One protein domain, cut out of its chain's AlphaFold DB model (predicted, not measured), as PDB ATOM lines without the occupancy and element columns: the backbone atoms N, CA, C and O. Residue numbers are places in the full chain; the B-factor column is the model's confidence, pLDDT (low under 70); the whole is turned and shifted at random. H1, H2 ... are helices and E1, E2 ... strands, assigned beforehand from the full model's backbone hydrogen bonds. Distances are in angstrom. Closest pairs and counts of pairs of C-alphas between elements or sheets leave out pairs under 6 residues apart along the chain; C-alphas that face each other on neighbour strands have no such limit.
ATOM      1  N   THR A  38     260.915 284.011 432.259       94.94
ATOM      2  CA  THR A  38     259.935 284.514 431.297       94.94
ATOM      3  C   THR A  38     260.309 285.919 430.865       94.94
ATOM      4  O   THR A  38     260.493 286.808 431.690       94.94
ATOM      5  N   TRP A  39     260.397 286.139 429.562       95.31
ATOM      6  CA  TRP A  39     260.779 287.419 428.983       95.31
ATOM      7  C   TRP A  39     259.685 287.922 428.053       95.31
ATOM      8  O   TRP A  39     259.046 287.145 427.348       95.31
ATOM      9  N   CYS A  40     259.479 289.232 428.013       96.06
ATOM     10  CA  CYS A  40     258.529 289.842 427.089       96.06
ATOM     11  C   CYS A  40     259.191 290.959 426.285       96.06
ATOM     12  O   CYS A  40     260.035 291.695 426.799       96.06
ATOM     13  N   SER A  41     258.823 291.111 425.015       95.06
ATOM     14  CA  SER A  41     259.221 292.298 424.256       95.06
ATOM     15  C   SER A  41     258.638 293.574 424.879       95.06
ATOM     16  O   SER A  41     257.684 293.505 425.654       95.06
ATOM     17  N   PRO A  42     259.166 294.768 424.543       95.31
ATOM     18  CA  PRO A  42     258.485 296.012 424.888       95.31
ATOM     19  C   PRO A  42     257.004 295.967 424.486       95.31
ATOM     20  O   PRO A  42     256.660 295.429 423.435       95.31
ATOM     21  N   ILE A  43     256.128 296.512 425.328       95.81
ATOM     22  CA  ILE A  43     254.677 296.363 425.169       95.81
ATOM     23  C   ILE A  43     254.138 297.443 424.230       95.81
ATOM     24  O   ILE A  43     254.258 298.639 424.512       95.81
ATOM     25  N   HIS A  44     253.493 297.031 423.138       94.81
ATOM     26  CA  HIS A  44     252.764 297.952 422.268       94.81
ATOM     27  C   HIS A  44     251.426 298.308 422.906       94.81
ATOM     28  O   HIS A  44     250.541 297.465 423.026       94.81
ATOM     29  N   VAL A  45     251.251 299.559 423.320       95.69
ATOM     30  CA  VAL A  45     250.026 299.968 424.028       95.69
ATOM     31  C   VAL A  45     248.897 300.407 423.094       95.69
ATOM     32  O   VAL A  45     247.760 300.546 423.539       95.69
ATOM     33  N   GLY A  46     249.188 300.591 421.804       94.94
ATOM     34  CA  GLY A  46     248.284 301.238 420.851       94.94
ATOM     35  C   GLY A  46     248.220 302.754 421.056       94.94
ATOM     36  O   GLY A  46     249.100 303.338 421.692       94.94
ATOM     37  N   CYS A  47     247.221 303.427 420.486       95.38
ATOM     38  CA  CYS A  47     247.062 304.881 420.588       95.38
ATOM     39  C   CYS A  47     245.599 305.343 420.491       95.38
ATOM     40  O   CYS A  47     244.690 304.581 420.153       95.38
ATOM     41  N   GLY A  48     245.368 306.633 420.750       94.62
ATOM     42  CA  GLY A  48     244.056 307.263 420.618       94.62
ATOM     43  C   GLY A  48     243.227 307.160 421.894       94.62
ATOM     44  O   GLY A  48     243.722 307.439 422.984       94.62
ATOM     45  N   THR A  49     241.950 306.813 421.750       94.44
ATOM     46  CA  THR A  49     241.009 306.697 422.866       94.44
ATOM     47  C   THR A  49     240.158 305.438 422.742       94.44
ATOM     48  O   THR A  49     239.931 304.927 421.646       94.44
ATOM     49  N   VAL A  50     239.670 304.946 423.877       89.06
ATOM     50  CA  VAL A  50     238.747 303.812 423.973       89.06
ATOM     51  C   VAL A  50     237.491 304.240 424.727       89.06
ATOM     52  O   VAL A  50     237.549 305.073 425.631       89.06
ATOM     53  N   ARG A  51     236.331 303.707 424.331       87.25
ATOM     54  CA  ARG A  51     235.063 303.912 425.040       87.25
ATOM     55  C   ARG A  51     234.813 302.730 425.968       87.25
ATOM     56  O   ARG A  51     234.770 301.597 425.503       87.25
ATOM     57  N   CYS A  52     234.591 303.018 427.240       81.88
ATOM     58  CA  CYS A  52     234.300 302.049 428.288       81.88
ATOM     59  C   CYS A  52     233.143 302.533 429.176       81.88
ATOM     60  O   CYS A  52     232.568 303.601 428.943       81.88
ATOM     61  N   ALA A  53     232.822 301.764 430.220       78.81
ATOM     62  CA  ALA A  53     231.815 302.135 431.216       78.81
ATOM     63  C   ALA A  53     232.145 303.457 431.938       78.81
ATOM     64  O   ALA A  53     231.240 304.192 432.323       78.81
ATOM     65  N   HIS A  54     233.430 303.798 432.052       78.50
ATOM     66  CA  HIS A  54     233.921 305.035 432.665       78.50
ATOM     67  C   HIS A  54     234.040 306.201 431.664       78.50
ATOM     68  O   HIS A  54     234.660 307.223 431.956       78.50
ATOM     69  N   GLY A  55     233.455 306.061 430.469       88.38
ATOM     70  CA  GLY A  55     233.474 307.073 429.420       88.38
ATOM     71  C   GLY A  55     234.578 306.853 428.387       88.38
ATOM     72  O   GLY A  55     234.921 305.724 428.041       88.38
ATOM     73  N   VAL A  56     235.082 307.947 427.818       92.19
ATOM     74  CA  VAL A  56     236.159 307.904 426.820       92.19
ATOM     75  C   VAL A  56     237.488 308.113 427.533       92.19
ATOM     76  O   VAL A  56     237.724 309.180 428.094       92.19
ATOM     77  N   LEU A  57     238.347 307.100 427.497       92.38
ATOM     78  CA  LEU A  57     239.661 307.106 428.133       92.38
ATOM     79  C   LEU A  57     240.771 307.191 427.079       92.38
ATOM     80  O   LEU A  57     240.582 306.698 425.961       92.38
ATOM     81  N   PRO A  58     241.925 307.806 427.395       94.19
ATOM     82  CA  PRO A  58     243.097 307.722 426.534       94.19
ATOM     83  C   PRO A  58     243.589 306.276 426.449       94.19
ATOM     84  O   PRO A  58     243.349 305.475 427.347       94.19
ATOM     85  N   VAL A  59     244.297 305.956 425.370       94.94
ATOM     86  CA  VAL A  59     245.075 304.723 425.246       94.94
ATOM     87  C   VAL A  59     246.559 305.067 425.443       94.94
ATOM     88  O   VAL A  59     247.060 305.933 424.718       94.94
ATOM     89  N   PRO A  60     247.272 304.411 426.381       94.50
ATOM     90  CA  PRO A  60     246.786 303.357 427.280       94.50
ATOM     91  C   PRO A  60     245.786 303.875 428.317       94.50
ATOM     92  O   PRO A  60     245.903 305.008 428.792       94.50
ATOM     93  N   ALA A  61     244.836 303.014 428.698       92.69
ATOM     94  CA  ALA A  61     243.902 303.311 429.775       92.69
ATOM     95  C   ALA A  61     244.672 303.591 431.081       92.69
ATOM     96  O   ALA A  61     245.742 303.012 431.301       92.69
ATOM     97  N   PRO A  62     244.159 304.443 431.986       92.12
ATOM     98  CA  PRO A  62     244.914 304.842 433.168       92.12
ATOM     99  C   PRO A  62     245.366 303.684 434.072       92.12
ATOM    100  O   PRO A  62     246.481 303.719 434.583       92.12
ATOM    101  N   ALA A  63     244.542 302.642 434.240       91.44
ATOM    102  CA  ALA A  63     244.918 301.453 435.010       91.44
ATOM    103  C   ALA A  63     246.071 300.683 434.344       91.44
ATOM    104  O   ALA A  63     247.034 300.313 435.015       91.44
ATOM    105  N   THR A  64     246.021 300.512 433.017       94.19
ATOM    106  CA  THR A  64     247.119 299.938 432.229       94.19
ATOM    107  C   THR A  64     248.399 300.751 432.412       94.19
ATOM    108  O   THR A  64     249.452 300.188 432.693       94.19
ATOM    109  N   LEU A  65     248.323 302.082 432.308       95.06
ATOM    110  CA  LEU A  65     249.496 302.947 432.434       95.06
ATOM    111  C   LEU A  65     250.138 302.869 433.829       95.06
ATOM    112  O   LEU A  65     251.362 302.872 433.942       95.06
ATOM    113  N   GLU A  66     249.331 302.758 434.886       96.31
ATOM    114  CA  GLU A  66     249.824 302.552 436.252       96.31
ATOM    115  C   GLU A  66     250.557 301.208 436.409       96.31
ATOM    116  O   GLU A  66     251.635 301.167 437.006       96.31
ATOM    117  N   LEU A  67     250.029 300.125 435.825       96.44
ATOM    118  CA  LEU A  67     250.663 298.798 435.841       96.44
ATOM    119  C   LEU A  67     251.988 298.766 435.065       96.44
ATOM    120  O   LEU A  67     252.928 298.072 435.466       96.44
ATOM    121  N   LEU A  68     252.084 299.548 433.988       96.69
ATOM    122  CA  LEU A  68     253.264 299.627 433.124       96.69
ATOM    123  C   LEU A  68     254.406 300.489 433.688       96.69
ATOM    124  O   LEU A  68     255.456 300.602 433.057       96.69
ATOM    125  N   LYS A  69     254.270 301.078 434.884       97.12
ATOM    126  CA  LYS A  69     255.376 301.808 435.526       97.12
ATOM    127  C   LYS A  69     256.607 300.910 435.700       97.12
ATOM    128  O   LYS A  69     256.558 299.891 436.395       97.12
ATOM    129  N   GLY A  70     257.716 301.332 435.089       96.25
ATOM    130  CA  GLY A  70     258.992 300.611 435.083       96.25
ATOM    131  C   GLY A  70     259.111 299.520 434.011       96.25
ATOM    132  O   GLY A  70     260.142 298.860 433.957       96.25
ATOM    133  N   ILE A  71     258.096 299.339 433.160       97.19
ATOM    134  CA  ILE A  71     258.080 298.348 432.079       97.19
ATOM    135  C   ILE A  71     258.276 299.067 430.732       97.19
ATOM    136  O   ILE A  71     257.599 300.070 430.483       97.19
ATOM    137  N   PRO A  72     259.172 298.594 429.844       96.56
ATOM    138  CA  PRO A  72     259.315 299.148 428.503       96.56
ATOM    139  C   PRO A  72     258.005 299.038 427.716       96.56
ATOM    140  O   PRO A  72     257.497 297.944 427.476       96.56
ATOM    141  N   ALA A  73     257.475 300.178 427.285       96.19
ATOM    142  CA  ALA A  73     256.243 300.264 426.517       96.19
ATOM    143  C   ALA A  73     256.378 301.323 425.420       96.19
ATOM    144  O   ALA A  73     257.102 302.307 425.579       96.19
ATOM    145  N   TYR A  74     255.680 301.126 424.307       95.56
ATOM    146  CA  TYR A  74     255.696 302.042 423.171       95.56
ATOM    147  C   TYR A  74     254.315 302.158 422.527       95.56
ATOM    148  O   TYR A  74     253.449 301.303 422.696       95.56
ATOM    149  N   SER A  75     254.117 303.230 421.766       94.19
ATOM    150  CA  SER A  75     252.916 303.504 420.978       94.19
ATOM    151  C   SER A  75     253.346 303.817 419.547       94.19
ATOM    152  O   SER A  75     254.315 304.547 419.359       94.19
ATOM    153  N   ASP A  76     252.655 303.255 418.551       84.56
ATOM    154  CA  ASP A  76     253.049 303.396 417.138       84.56
ATOM    155  C   ASP A  76     251.849 303.332 416.183       84.56
ATOM    156  O   ASP A  76     251.586 302.314 415.556       84.56
ATOM    157  N   GLY A  77     251.058 304.406 416.118       85.69
ATOM    158  CA  GLY A  77     250.047 304.622 415.069       85.69
ATOM    159  C   GLY A  77     248.799 303.721 415.073       85.69
ATOM    160  O   GLY A  77     247.763 304.146 414.559       85.69
ATOM    161  N   ILE A  78     248.848 302.529 415.673       92.56
ATOM    162  CA  ILE A  78     247.718 301.595 415.737       92.56
ATOM    163  C   ILE A  78     246.677 302.121 416.720       92.56
ATOM    164  O   ILE A  78     246.900 302.164 417.931       92.56
ATOM    165  N   ARG A  79     245.527 302.530 416.181       92.88
ATOM    166  CA  ARG A  79     244.421 303.069 416.972       92.88
ATOM    167  C   ARG A  79     243.715 301.969 417.750       92.88
ATOM    168  O   ARG A  79     243.333 300.951 417.184       92.88
ATOM    169  N   GLY A  80     243.438 302.258 419.014       91.94
ATOM    170  CA  GLY A  80     242.741 301.370 419.932       91.94
ATOM    171  C   GLY A  80     243.672 300.754 420.969       91.94
ATOM    172  O   GLY A  80     244.888 300.901 420.916       91.94
ATOM    173  N   GLU A  81     243.064 300.102 421.953       92.75
ATOM    174  CA  GLU A  81     243.761 299.503 423.087       92.75
ATOM    175  C   GLU A  81     244.311 298.120 422.720       92.75
ATOM    176  O   GLU A  81     243.537 297.165 422.586       92.75
ATOM    177  N   LEU A  82     245.640 298.041 422.579       93.81
ATOM    178  CA  LEU A  82     246.378 296.791 422.353       93.81
ATOM    179  C   LEU A  82     246.821 296.128 423.664       93.81
ATOM    180  O   LEU A  82     246.828 294.906 423.763       93.81
ATOM    181  N   ALA A  83     247.136 296.929 424.684       93.12
ATOM    182  CA  ALA A  83     247.467 296.445 426.021       93.12
ATOM    183  C   ALA A  83     246.300 296.717 426.979       93.12
ATOM    184  O   ALA A  83     246.039 297.866 427.345       93.12
ATOM    185  N   THR A  84     245.602 295.658 427.392       91.31
ATOM    186  CA  THR A  84     244.525 295.741 428.388       91.31
ATOM    187  C   THR A  84     245.096 295.754 429.812       91.31
ATOM    188  O   THR A  84     246.223 295.290 430.024       91.31
ATOM    189  N   PRO A  85     244.334 296.222 430.821       91.25
ATOM    190  CA  PRO A  85     244.752 296.131 432.219       91.25
ATOM    191  C   PRO A  85     245.084 294.694 432.652       91.25
ATOM    192  O   PRO A  85     246.115 294.473 433.282       91.25
ATOM    193  N   THR A  86     244.266 293.708 432.259       90.75
ATOM    194  CA  THR A  86     244.507 292.282 432.545       90.75
ATOM    195  C   THR A  86     245.825 291.807 431.935       90.75
ATOM    196  O   THR A  86     246.661 291.250 432.644       90.75
ATOM    197  N   GLY A  87     246.065 292.085 430.648       92.00
ATOM    198  CA  GLY A  87     247.311 291.704 429.976       92.00
ATOM    199  C   GLY A  87     248.542 292.351 430.617       92.00
ATOM    200  O   GLY A  87     249.520 291.666 430.909       92.00
ATOM    201  N   ALA A  88     248.477 293.650 430.924       94.81
ATOM    202  CA  ALA A  88     249.564 294.356 431.602       94.81
ATOM    203  C   ALA A  88     249.846 293.795 433.007       94.81
ATOM    204  O   ALA A  88     251.009 293.686 433.399       94.81
ATOM    205  N   ALA A  89     248.808 293.407 433.755       94.81
ATOM    206  CA  ALA A  89     248.959 292.796 435.073       94.81
ATOM    207  C   ALA A  89     249.629 291.415 434.993       94.81
ATOM    208  O   ALA A  89     250.549 291.141 435.764       94.81
ATOM    209  N   LEU A  90     249.215 290.578 434.035       94.31
ATOM    210  CA  LEU A  90     249.811 289.261 433.800       94.31
ATOM    211  C   LEU A  90     251.288 289.376 433.420       94.31
ATOM    212  O   LEU A  90     252.130 288.731 434.042       94.31
ATOM    213  N   LEU A  91     251.619 290.238 432.455       95.31
ATOM    214  CA  LEU A  91     253.006 290.447 432.030       95.31
ATOM    215  C   LEU A  91     253.871 290.972 433.174       95.31
ATOM    216  O   LEU A  91     254.967 290.469 433.394       95.31
ATOM    217  N   ARG A  92     253.365 291.937 433.950       95.62
ATOM    218  CA  ARG A  92     254.065 292.460 435.129       95.62
ATOM    219  C   ARG A  92     254.351 291.379 436.171       95.62
ATOM    220  O   ARG A  92     255.381 291.450 436.833       95.62
ATOM    221  N   HIS A  93     253.419 290.451 436.376       95.81
ATOM    222  CA  HIS A  93     253.547 289.422 437.403       95.81
ATOM    223  C   HIS A  93     254.459 288.272 436.974       95.81
ATOM    224  O   HIS A  93     255.295 287.841 437.763       95.81
ATOM    225  N   PHE A  94     254.294 287.778 435.745       95.12
ATOM    226  CA  PHE A  94     254.959 286.558 435.290       95.12
ATOM    227  C   PHE A  94     256.293 286.798 434.578       95.12
ATOM    228  O   PHE A  94     257.102 285.878 434.528       95.12
ATOM    229  N   CYS A  95     256.554 287.988 434.024       94.94
ATOM    230  CA  CYS A  95     257.813 288.235 433.315       94.94
ATOM    231  C   CYS A  95     258.957 288.552 434.288       94.94
ATOM    232  O   CYS A  95     258.892 289.510 435.058       94.94
ATOM    233  N   THR A  96     260.049 287.800 434.170       94.38
ATOM    234  CA  THR A  96     261.357 288.058 434.787       94.38
ATOM    235  C   THR A  96     261.959 289.371 434.287       94.38
ATOM    236  O   THR A  96     262.582 290.110 435.049       94.38
ATOM    237  N   GLY A  97     261.770 289.683 433.003       93.62
ATOM    238  CA  GLY A  97     262.309 290.892 432.398       93.62
ATOM    239  C   GLY A  97     261.737 291.192 431.021       93.62
ATOM    240  O   GLY A  97     260.923 290.444 430.476       93.62
ATOM    241  N   PHE A  98     262.181 292.315 430.453       95.00
ATOM    242  CA  PHE A  98     261.692 292.803 429.168       95.00
ATOM    243  C   PHE A  98     262.840 293.058 428.194       95.00
ATOM    244  O   PHE A  98     263.720 293.877 428.463       95.00
ATOM    245  N   CYS A  99     262.832 292.363 427.059       90.94
ATOM    246  CA  CYS A  99     263.820 292.509 425.993       90.94
ATOM    247  C   CYS A  99     263.271 291.988 424.653       90.94
ATOM    248  O   CYS A  99     262.313 291.213 424.639       90.94
ATOM    249  N   PRO A 100     263.853 292.386 423.506       89.75
ATOM    250  CA  PRO A 100     263.610 291.687 422.247       89.75
ATOM    251  C   PRO A 100     263.916 290.191 422.383       89.75
ATOM    252  O   PRO A 100     264.784 289.817 423.168       89.75
ATOM    253  N   MET A 101     263.243 289.354 421.589       87.38
ATOM    254  CA  MET A 101     263.411 287.899 421.645       87.38
ATOM    255  C   MET A 101     264.903 287.503 421.616       87.38
ATOM    256  O   MET A 101     265.588 287.813 420.634       87.38
ATOM    257  N   PRO A 102     265.417 286.834 422.666       85.69
ATOM    258  CA  PRO A 102     266.807 286.408 422.715       85.69
ATOM    259  C   PRO A 102     267.060 285.235 421.752       85.69
ATOM    260  O   PRO A 102     266.114 284.571 421.317       85.69
ATOM    261  N   PRO A 103     268.333 284.926 421.437       89.38
ATOM    262  CA  PRO A 103     268.690 283.674 420.780       89.38
ATOM    263  C   PRO A 103     268.152 282.468 421.565       89.38
ATOM    264  O   PRO A 103     268.536 282.235 422.712       89.38
ATOM    265  N   LEU A 104     267.253 281.712 420.939       90.12
ATOM    266  CA  LEU A 104     266.459 280.655 421.563       90.12
ATOM    267  C   LEU A 104     266.336 279.471 420.598       90.12
ATOM    268  O   LEU A 104     266.063 279.668 419.411       90.12
ATOM    269  N   VAL A 105     266.490 278.247 421.100       94.44
ATOM    270  CA  VAL A 105     266.056 277.034 420.395       94.44
ATOM    271  C   VAL A 105     264.591 276.803 420.739       94.44
ATOM    272  O   VAL A 105     264.267 276.478 421.877       94.44
ATOM    273  N   VAL A 106     263.704 277.022 419.770       95.25
ATOM    274  CA  VAL A 106     262.250 276.930 419.967       95.25
ATOM    275  C   VAL A 106     261.814 275.472 420.113       95.25
ATOM    276  O   VAL A 106     262.122 274.645 419.257       95.25
ATOM    277  N   GLU A 107     261.047 275.187 421.161       95.81
ATOM    278  CA  GLU A 107     260.474 273.869 421.460       95.81
ATOM    279  C   GLU A 107     258.969 273.837 421.181       95.81
ATOM    280  O   GLU A 107     258.456 272.876 420.610       95.81
ATOM    281  N   ALA A 108     258.259 274.906 421.549       95.44
ATOM    282  CA  ALA A 108     256.826 275.032 421.324       95.44
ATOM    283  C   ALA A 108     256.411 276.493 421.123       95.44
ATOM    284  O   ALA A 108     257.069 277.426 421.586       95.44
ATOM    285  N   VAL A 109     255.285 276.692 420.438       95.88
ATOM    286  CA  VAL A 109     254.685 278.011 420.217       95.88
ATOM    287  C   VAL A 109     253.185 277.920 420.471       95.88
ATOM    288  O   VAL A 109     252.522 277.012 419.971       95.88
ATOM    289  N   GLY A 110     252.656 278.869 421.233       93.94
ATOM    290  CA  GLY A 110     251.229 279.062 421.465       93.94
ATOM    291  C   GLY A 110     250.770 280.415 420.933       93.94
ATOM    292  O   GLY A 110     251.516 281.393 420.978       93.94
ATOM    293  N   TYR A 111     249.530 280.466 420.450       93.25
ATOM    294  CA  TYR A 111     248.900 281.691 419.968       93.25
ATOM    295  C   TYR A 111     247.563 281.910 420.672       93.25
ATOM    296  O   TYR A 111     246.747 280.993 420.757       93.25
ATOM    297  N   GLY A 112     247.334 283.134 421.138       88.75
ATOM    298  CA  GLY A 112     246.031 283.639 421.559       88.75
ATOM    299  C   GLY A 112     245.560 284.702 420.576       88.75
ATOM    300  O   GLY A 112     246.363 285.508 420.117       88.75
ATOM    301  N   ALA A 113     244.277 284.710 420.229       87.44
ATOM    302  CA  ALA A 113     243.711 285.706 419.324       87.44
ATOM    303  C   ALA A 113     242.710 286.591 420.064       87.44
ATOM    304  O   ALA A 113     241.792 286.090 420.714       87.44
ATOM    305  N   GLY A 114     242.883 287.906 419.944       86.06
ATOM    306  CA  GLY A 114     241.886 288.869 420.384       86.06
ATOM    307  C   GLY A 114     240.771 289.032 419.348       86.06
ATOM    308  O   GLY A 114     240.938 288.750 418.164       86.06
ATOM    309  N   THR A 115     239.614 289.517 419.793       85.88
ATOM    310  CA  THR A 115     238.424 289.691 418.940       85.88
ATOM    311  C   THR A 115     238.355 291.053 418.243       85.88
ATOM    312  O   THR A 115     237.553 291.232 417.329       85.88
ATOM    313  N   LYS A 116     239.177 292.027 418.662       87.62
ATOM    314  CA  LYS A 116     239.255 293.364 418.046       87.62
ATOM    315  C   LYS A 116     240.029 293.297 416.722       87.62
ATOM    316  O   LYS A 116     241.068 292.643 416.667       87.62
ATOM    317  N   ASP A 117     239.557 294.012 415.704       89.44
ATOM    318  CA  ASP A 117     240.239 294.171 414.412       89.44
ATOM    319  C   ASP A 117     240.999 295.507 414.372       89.44
ATOM    320  O   ASP A 117     240.422 296.570 414.614       89.44
ATOM    321  N   PHE A 118     242.295 295.439 414.073       88.62
ATOM    322  CA  PHE A 118     243.195 296.589 413.983       88.62
ATOM    323  C   PHE A 118     243.748 296.812 412.566       88.62
ATOM    324  O   PHE A 118     244.656 297.621 412.383       88.62
ATOM    325  N   GLY A 119     243.258 296.077 411.559       88.38
ATOM    326  CA  GLY A 119     243.864 296.015 410.223       88.38
ATOM    327  C   GLY A 119     245.185 295.234 410.180       88.38
ATOM    328  O   GLY A 119     245.802 295.114 409.123       88.38
ATOM    329  N   ILE A 120     245.602 294.686 411.323       88.00
ATOM    330  CA  ILE A 120     246.699 293.736 411.493       88.00
ATOM    331  C   ILE A 120     246.212 292.559 412.352       88.00
ATOM    332  O   ILE A 120     245.229 292.715 413.086       88.00
ATOM    333  N   PRO A 121     246.881 291.392 412.309       88.19
ATOM    334  CA  PRO A 121     246.534 290.276 413.179       88.19
ATOM    335  C   PRO A 121     246.600 290.668 414.662       88.19
ATOM    336  O   PRO A 121     247.657 291.037 415.168       88.19
ATOM    337  N   ASN A 122     245.472 290.558 415.364       90.19
ATOM    338  CA  ASN A 122     245.382 290.740 416.811       90.19
ATOM    339  C   ASN A 122     245.752 289.431 417.520       90.19
ATOM    340  O   ASN A 122     244.884 288.697 418.001       90.19
ATOM    341  N   LEU A 123     247.040 289.098 417.480       89.81
ATOM    342  CA  LEU A 123     247.576 287.853 418.015       89.81
ATOM    343  C   LEU A 123     248.570 288.136 419.134       89.81
ATOM    344  O   LEU A 123     249.434 288.996 419.014       89.81
ATOM    345  N   PHE A 124     248.460 287.339 420.183       90.12
ATOM    346  CA  PHE A 124     249.443 287.167 421.233       90.12
ATOM    347  C   PHE A 124     250.190 285.861 420.981       90.12
ATOM    348  O   PHE A 124     249.556 284.834 420.720       90.12
ATOM    349  N   ARG A 125     251.517 285.867 421.076       93.81
ATOM    350  CA  ARG A 125     252.344 284.677 420.885       93.81
ATOM    351  C   ARG A 125     253.207 284.420 422.112       93.81
ATOM    352  O   ARG A 125     253.987 285.267 422.535       93.81
ATOM    353  N   ALA A 126     253.144 283.190 422.607       94.31
ATOM    354  CA  ALA A 126     254.088 282.661 423.584       94.31
ATOM    355  C   ALA A 126     254.997 281.634 422.903       94.31
ATOM    356  O   ALA A 126     254.528 280.772 422.162       94.31
ATOM    357  N   THR A 127     256.297 281.726 423.142       95.56
ATOM    358  CA  THR A 127     257.306 280.807 422.607       95.56
ATOM    359  C   THR A 127     258.040 280.170 423.768       95.56
ATOM    360  O   THR A 127     258.661 280.886 424.544       95.56
ATOM    361  N   LEU A 128     257.986 278.849 423.876       95.44
ATOM    362  CA  LEU A 128     258.780 278.080 424.826       95.44
ATOM    363  C   LEU A 128     260.025 277.561 424.118       95.44
ATOM    364  O   LEU A 128     259.951 277.072 422.986       95.44
ATOM    365  N   GLY A 129     261.164 277.639 424.785       94.06
ATOM    366  CA  GLY A 129     262.381 277.037 424.280       94.06
ATOM    367  C   GLY A 129     263.525 277.132 425.262       94.06
ATOM    368  O   GLY A 129     263.366 277.592 426.388       94.06
ATOM    369  N   THR A 130     264.702 276.758 424.791       93.44
ATOM    370  CA  THR A 130     265.932 276.815 425.571       93.44
ATOM    371  C   THR A 130     266.804 277.972 425.092       93.44
ATOM    372  O   THR A 130     267.114 278.081 423.899       93.44
ATOM    373  N   ALA A 131     267.197 278.863 426.005       88.25
ATOM    374  CA  ALA A 131     268.043 280.006 425.680       88.25
ATOM    375  C   ALA A 131     269.461 279.565 425.312       88.25
ATOM    376  O   ALA A 131     270.065 278.708 425.959       88.25
ATOM    377  N   VAL A 132     270.025 280.196 424.281       85.19
ATOM    378  CA  VAL A 132     271.395 279.930 423.832       85.19
ATOM    379  C   VAL A 132     272.352 280.837 424.614       85.19
ATOM    380  O   VAL A 132     272.884 281.814 424.086       85.19
ATOM    381  N   ALA A 133     272.538 280.560 425.907       68.25
ATOM    382  CA  ALA A 133     273.547 281.228 426.730       68.25
ATOM    383  C   ALA A 133     274.930 280.572 426.546       68.25
ATOM    384  O   ALA A 133     275.043 279.385 426.249       68.25
ATOM    385  N   LYS A 134     276.017 281.342 426.721       53.56
ATOM    386  CA  LYS A 134     277.401 280.829 426.593       53.56
ATOM    387  C   LYS A 134     277.823 279.869 427.719       53.56
ATOM    388  O   LYS A 134     278.862 279.234 427.567       53.56
ATOM    389  N   VAL A 135     277.060 279.763 428.807       48.00
ATOM    390  CA  VAL A 135     277.240 278.795 429.902       48.00
ATOM    391  C   VAL A 135     275.842 278.510 430.474       48.00
ATOM    392  O   VAL A 135     275.144 279.458 430.813       48.00
ATOM    393  N   ASP A 136     275.469 277.230 430.501       51.84
ATOM    394  CA  ASP A 136     274.201 276.601 430.914       51.84
ATOM    395  C   ASP A 136     272.896 276.993 430.171       51.84
ATOM    396  O   ASP A 136     272.460 278.144 430.214       51.84
ATOM    397  N   PRO A 137     272.237 276.034 429.484       62.19
ATOM    398  CA  PRO A 137     270.917 276.252 428.900       62.19
ATOM    399  C   PRO A 137     269.841 276.394 429.990       62.19
ATOM    400  O   PRO A 137     269.729 275.532 430.857       62.19
ATOM    401  N   LEU A 138     269.028 277.452 429.903       72.00
ATOM    402  CA  LEU A 138     267.830 277.676 430.727       72.00
ATOM    403  C   LEU A 138     266.577 277.583 429.856       72.00
ATOM    404  O   LEU A 138     266.599 278.035 428.704       72.00
ATOM    405  N   GLN A 139     265.485 277.047 430.404       76.56
ATOM    406  CA  GLN A 139     264.204 277.056 429.712       76.56
ATOM    407  C   GLN A 139     263.550 278.434 429.857       76.56
ATOM    408  O   GLN A 139     263.286 278.924 430.955       76.56
ATOM    409  N   VAL A 140     263.280 279.068 428.719       79.44
ATOM    410  CA  VAL A 140     262.770 280.431 428.627       79.44
ATOM    411  C   VAL A 140     261.452 280.463 427.866       79.44
ATOM    412  O   VAL A 140     261.333 279.929 426.762       79.44
ATOM    413  N   THR A 141     260.472 281.166 428.434       77.81
ATOM    414  CA  THR A 141     259.252 281.553 427.716       77.81
ATOM    415  C   THR A 141     259.352 282.999 427.246       77.81
ATOM    416  O   THR A 141     259.545 283.903 428.054       77.81
ATOM    417  N   VAL A 142     259.202 283.235 425.942       76.62
ATOM    418  CA  VAL A 142     259.164 284.575 425.341       76.62
ATOM    419  C   VAL A 142     257.746 284.929 424.929       76.62
ATOM    420  O   VAL A 142     257.101 284.175 424.199       76.62
ATOM    421  N   VAL A 143     257.290 286.101 425.351       80.56
ATOM    422  CA  VAL A 143     255.957 286.628 425.067       80.56
ATOM    423  C   VAL A 143     256.043 287.862 424.166       80.56
ATOM    424  O   VAL A 143     256.773 288.804 424.486       80.56
ATOM    425  N   GLY A 144     255.288 287.881 423.062       62.75
ATOM    426  CA  GLY A 144     255.205 289.032 422.153       62.75
ATOM    427  C   GLY A 144     254.115 288.930 421.102       62.75
ATOM    428  O   GLY A 144     253.241 288.042 421.220       62.75
TER     429      GLY A 144
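What this domain is: This is residues 38 to 144 of the 144 residues of an uncharacterized protein of Anaeromyxobacter sp. RBG_16_69_14 (UniProt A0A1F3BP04). An elongated domain has a strongly twisted sheet of four strands, E1, E6, E5 and E4, at one end and a small two-stranded hairpin, E2 and E3, at the other. Between these ends lie the helices H1 and H2, side by side and running the same way, and H2 grazes the sheet with its residues 91 to 94. The printed part has 107 residues, in the order E1 E2 E3 H1 H2 E4 E5 E6; the larger sheet, order E1 E6 E5 E4, is mixed, and the class is mixed, helices and strands, with under half of the residues in named elements. It is only just compact, close to loose, with a radius of gyration of the C-alphas of 15.2 A, and spans 51 by 28 by 21 A.

How they stand to each other: E1, residues 38 to 40, is an edge strand, parallel to E6, residues 139 to 143, at 27 degrees; N 39 and O 141 are 2.8 A apart, within hydrogen-bond range. E6 and E5, residues 123 to 131, are an antiparallel hairpin, with N 127 and O 142 at 2.8 A. E5 and E4, residues 104 to 113, form another, with N 110 and O 126 at 2.8 A. E4, E5 and E6 make a meander, each strand the antiparallel neighbour of the one before. E4 bends by 79 degrees at residue 107. Residues 39 to 40 of E1 also pair, parallel, with residues 97 to 98. E2, residues 49 to 52, and E3, residues 55 to 58, are an antiparallel hairpin, with N 52 and O 55 at 2.8 A. H1, residues 62 to 67, touches H2, residues 85 to 94, at a shallow tilt of 3 degrees; their closest C-alphas, those of Thr 64 and Pro 85, are 4.5 A apart. In both helices every O i to N i+4 pair is within hydrogen-bond range. H1 is not on the larger sheet.

Where its parts are: E1 begins at C-alpha 38, (259.935, 284.514, 431.297). E2 and E3 have four residues each, and H1 has six. H2 measures 14.3 A from C-alpha 85, (244.752, 296.131, 432.219), to C-alpha 94. E4 measures 23.4 A, E5 23.2 A and E6 13.5 A, ending at C-alpha 143, (255.957, 286.628, 425.067).

The domain as a whole: The two C-alphas farthest apart, those of Gly 55 and Val 135, are 52.1 A apart. The printed part has no cut. The link from H1 to H2 is long, with 17 residues, 68 to 84; its residues 73 to 74 pair, parallel, with residues 43 to 44. The mean pLDDT of the printed part is 89.5, and residues 133 to 137 and residue 144, the chain's last, are under 70.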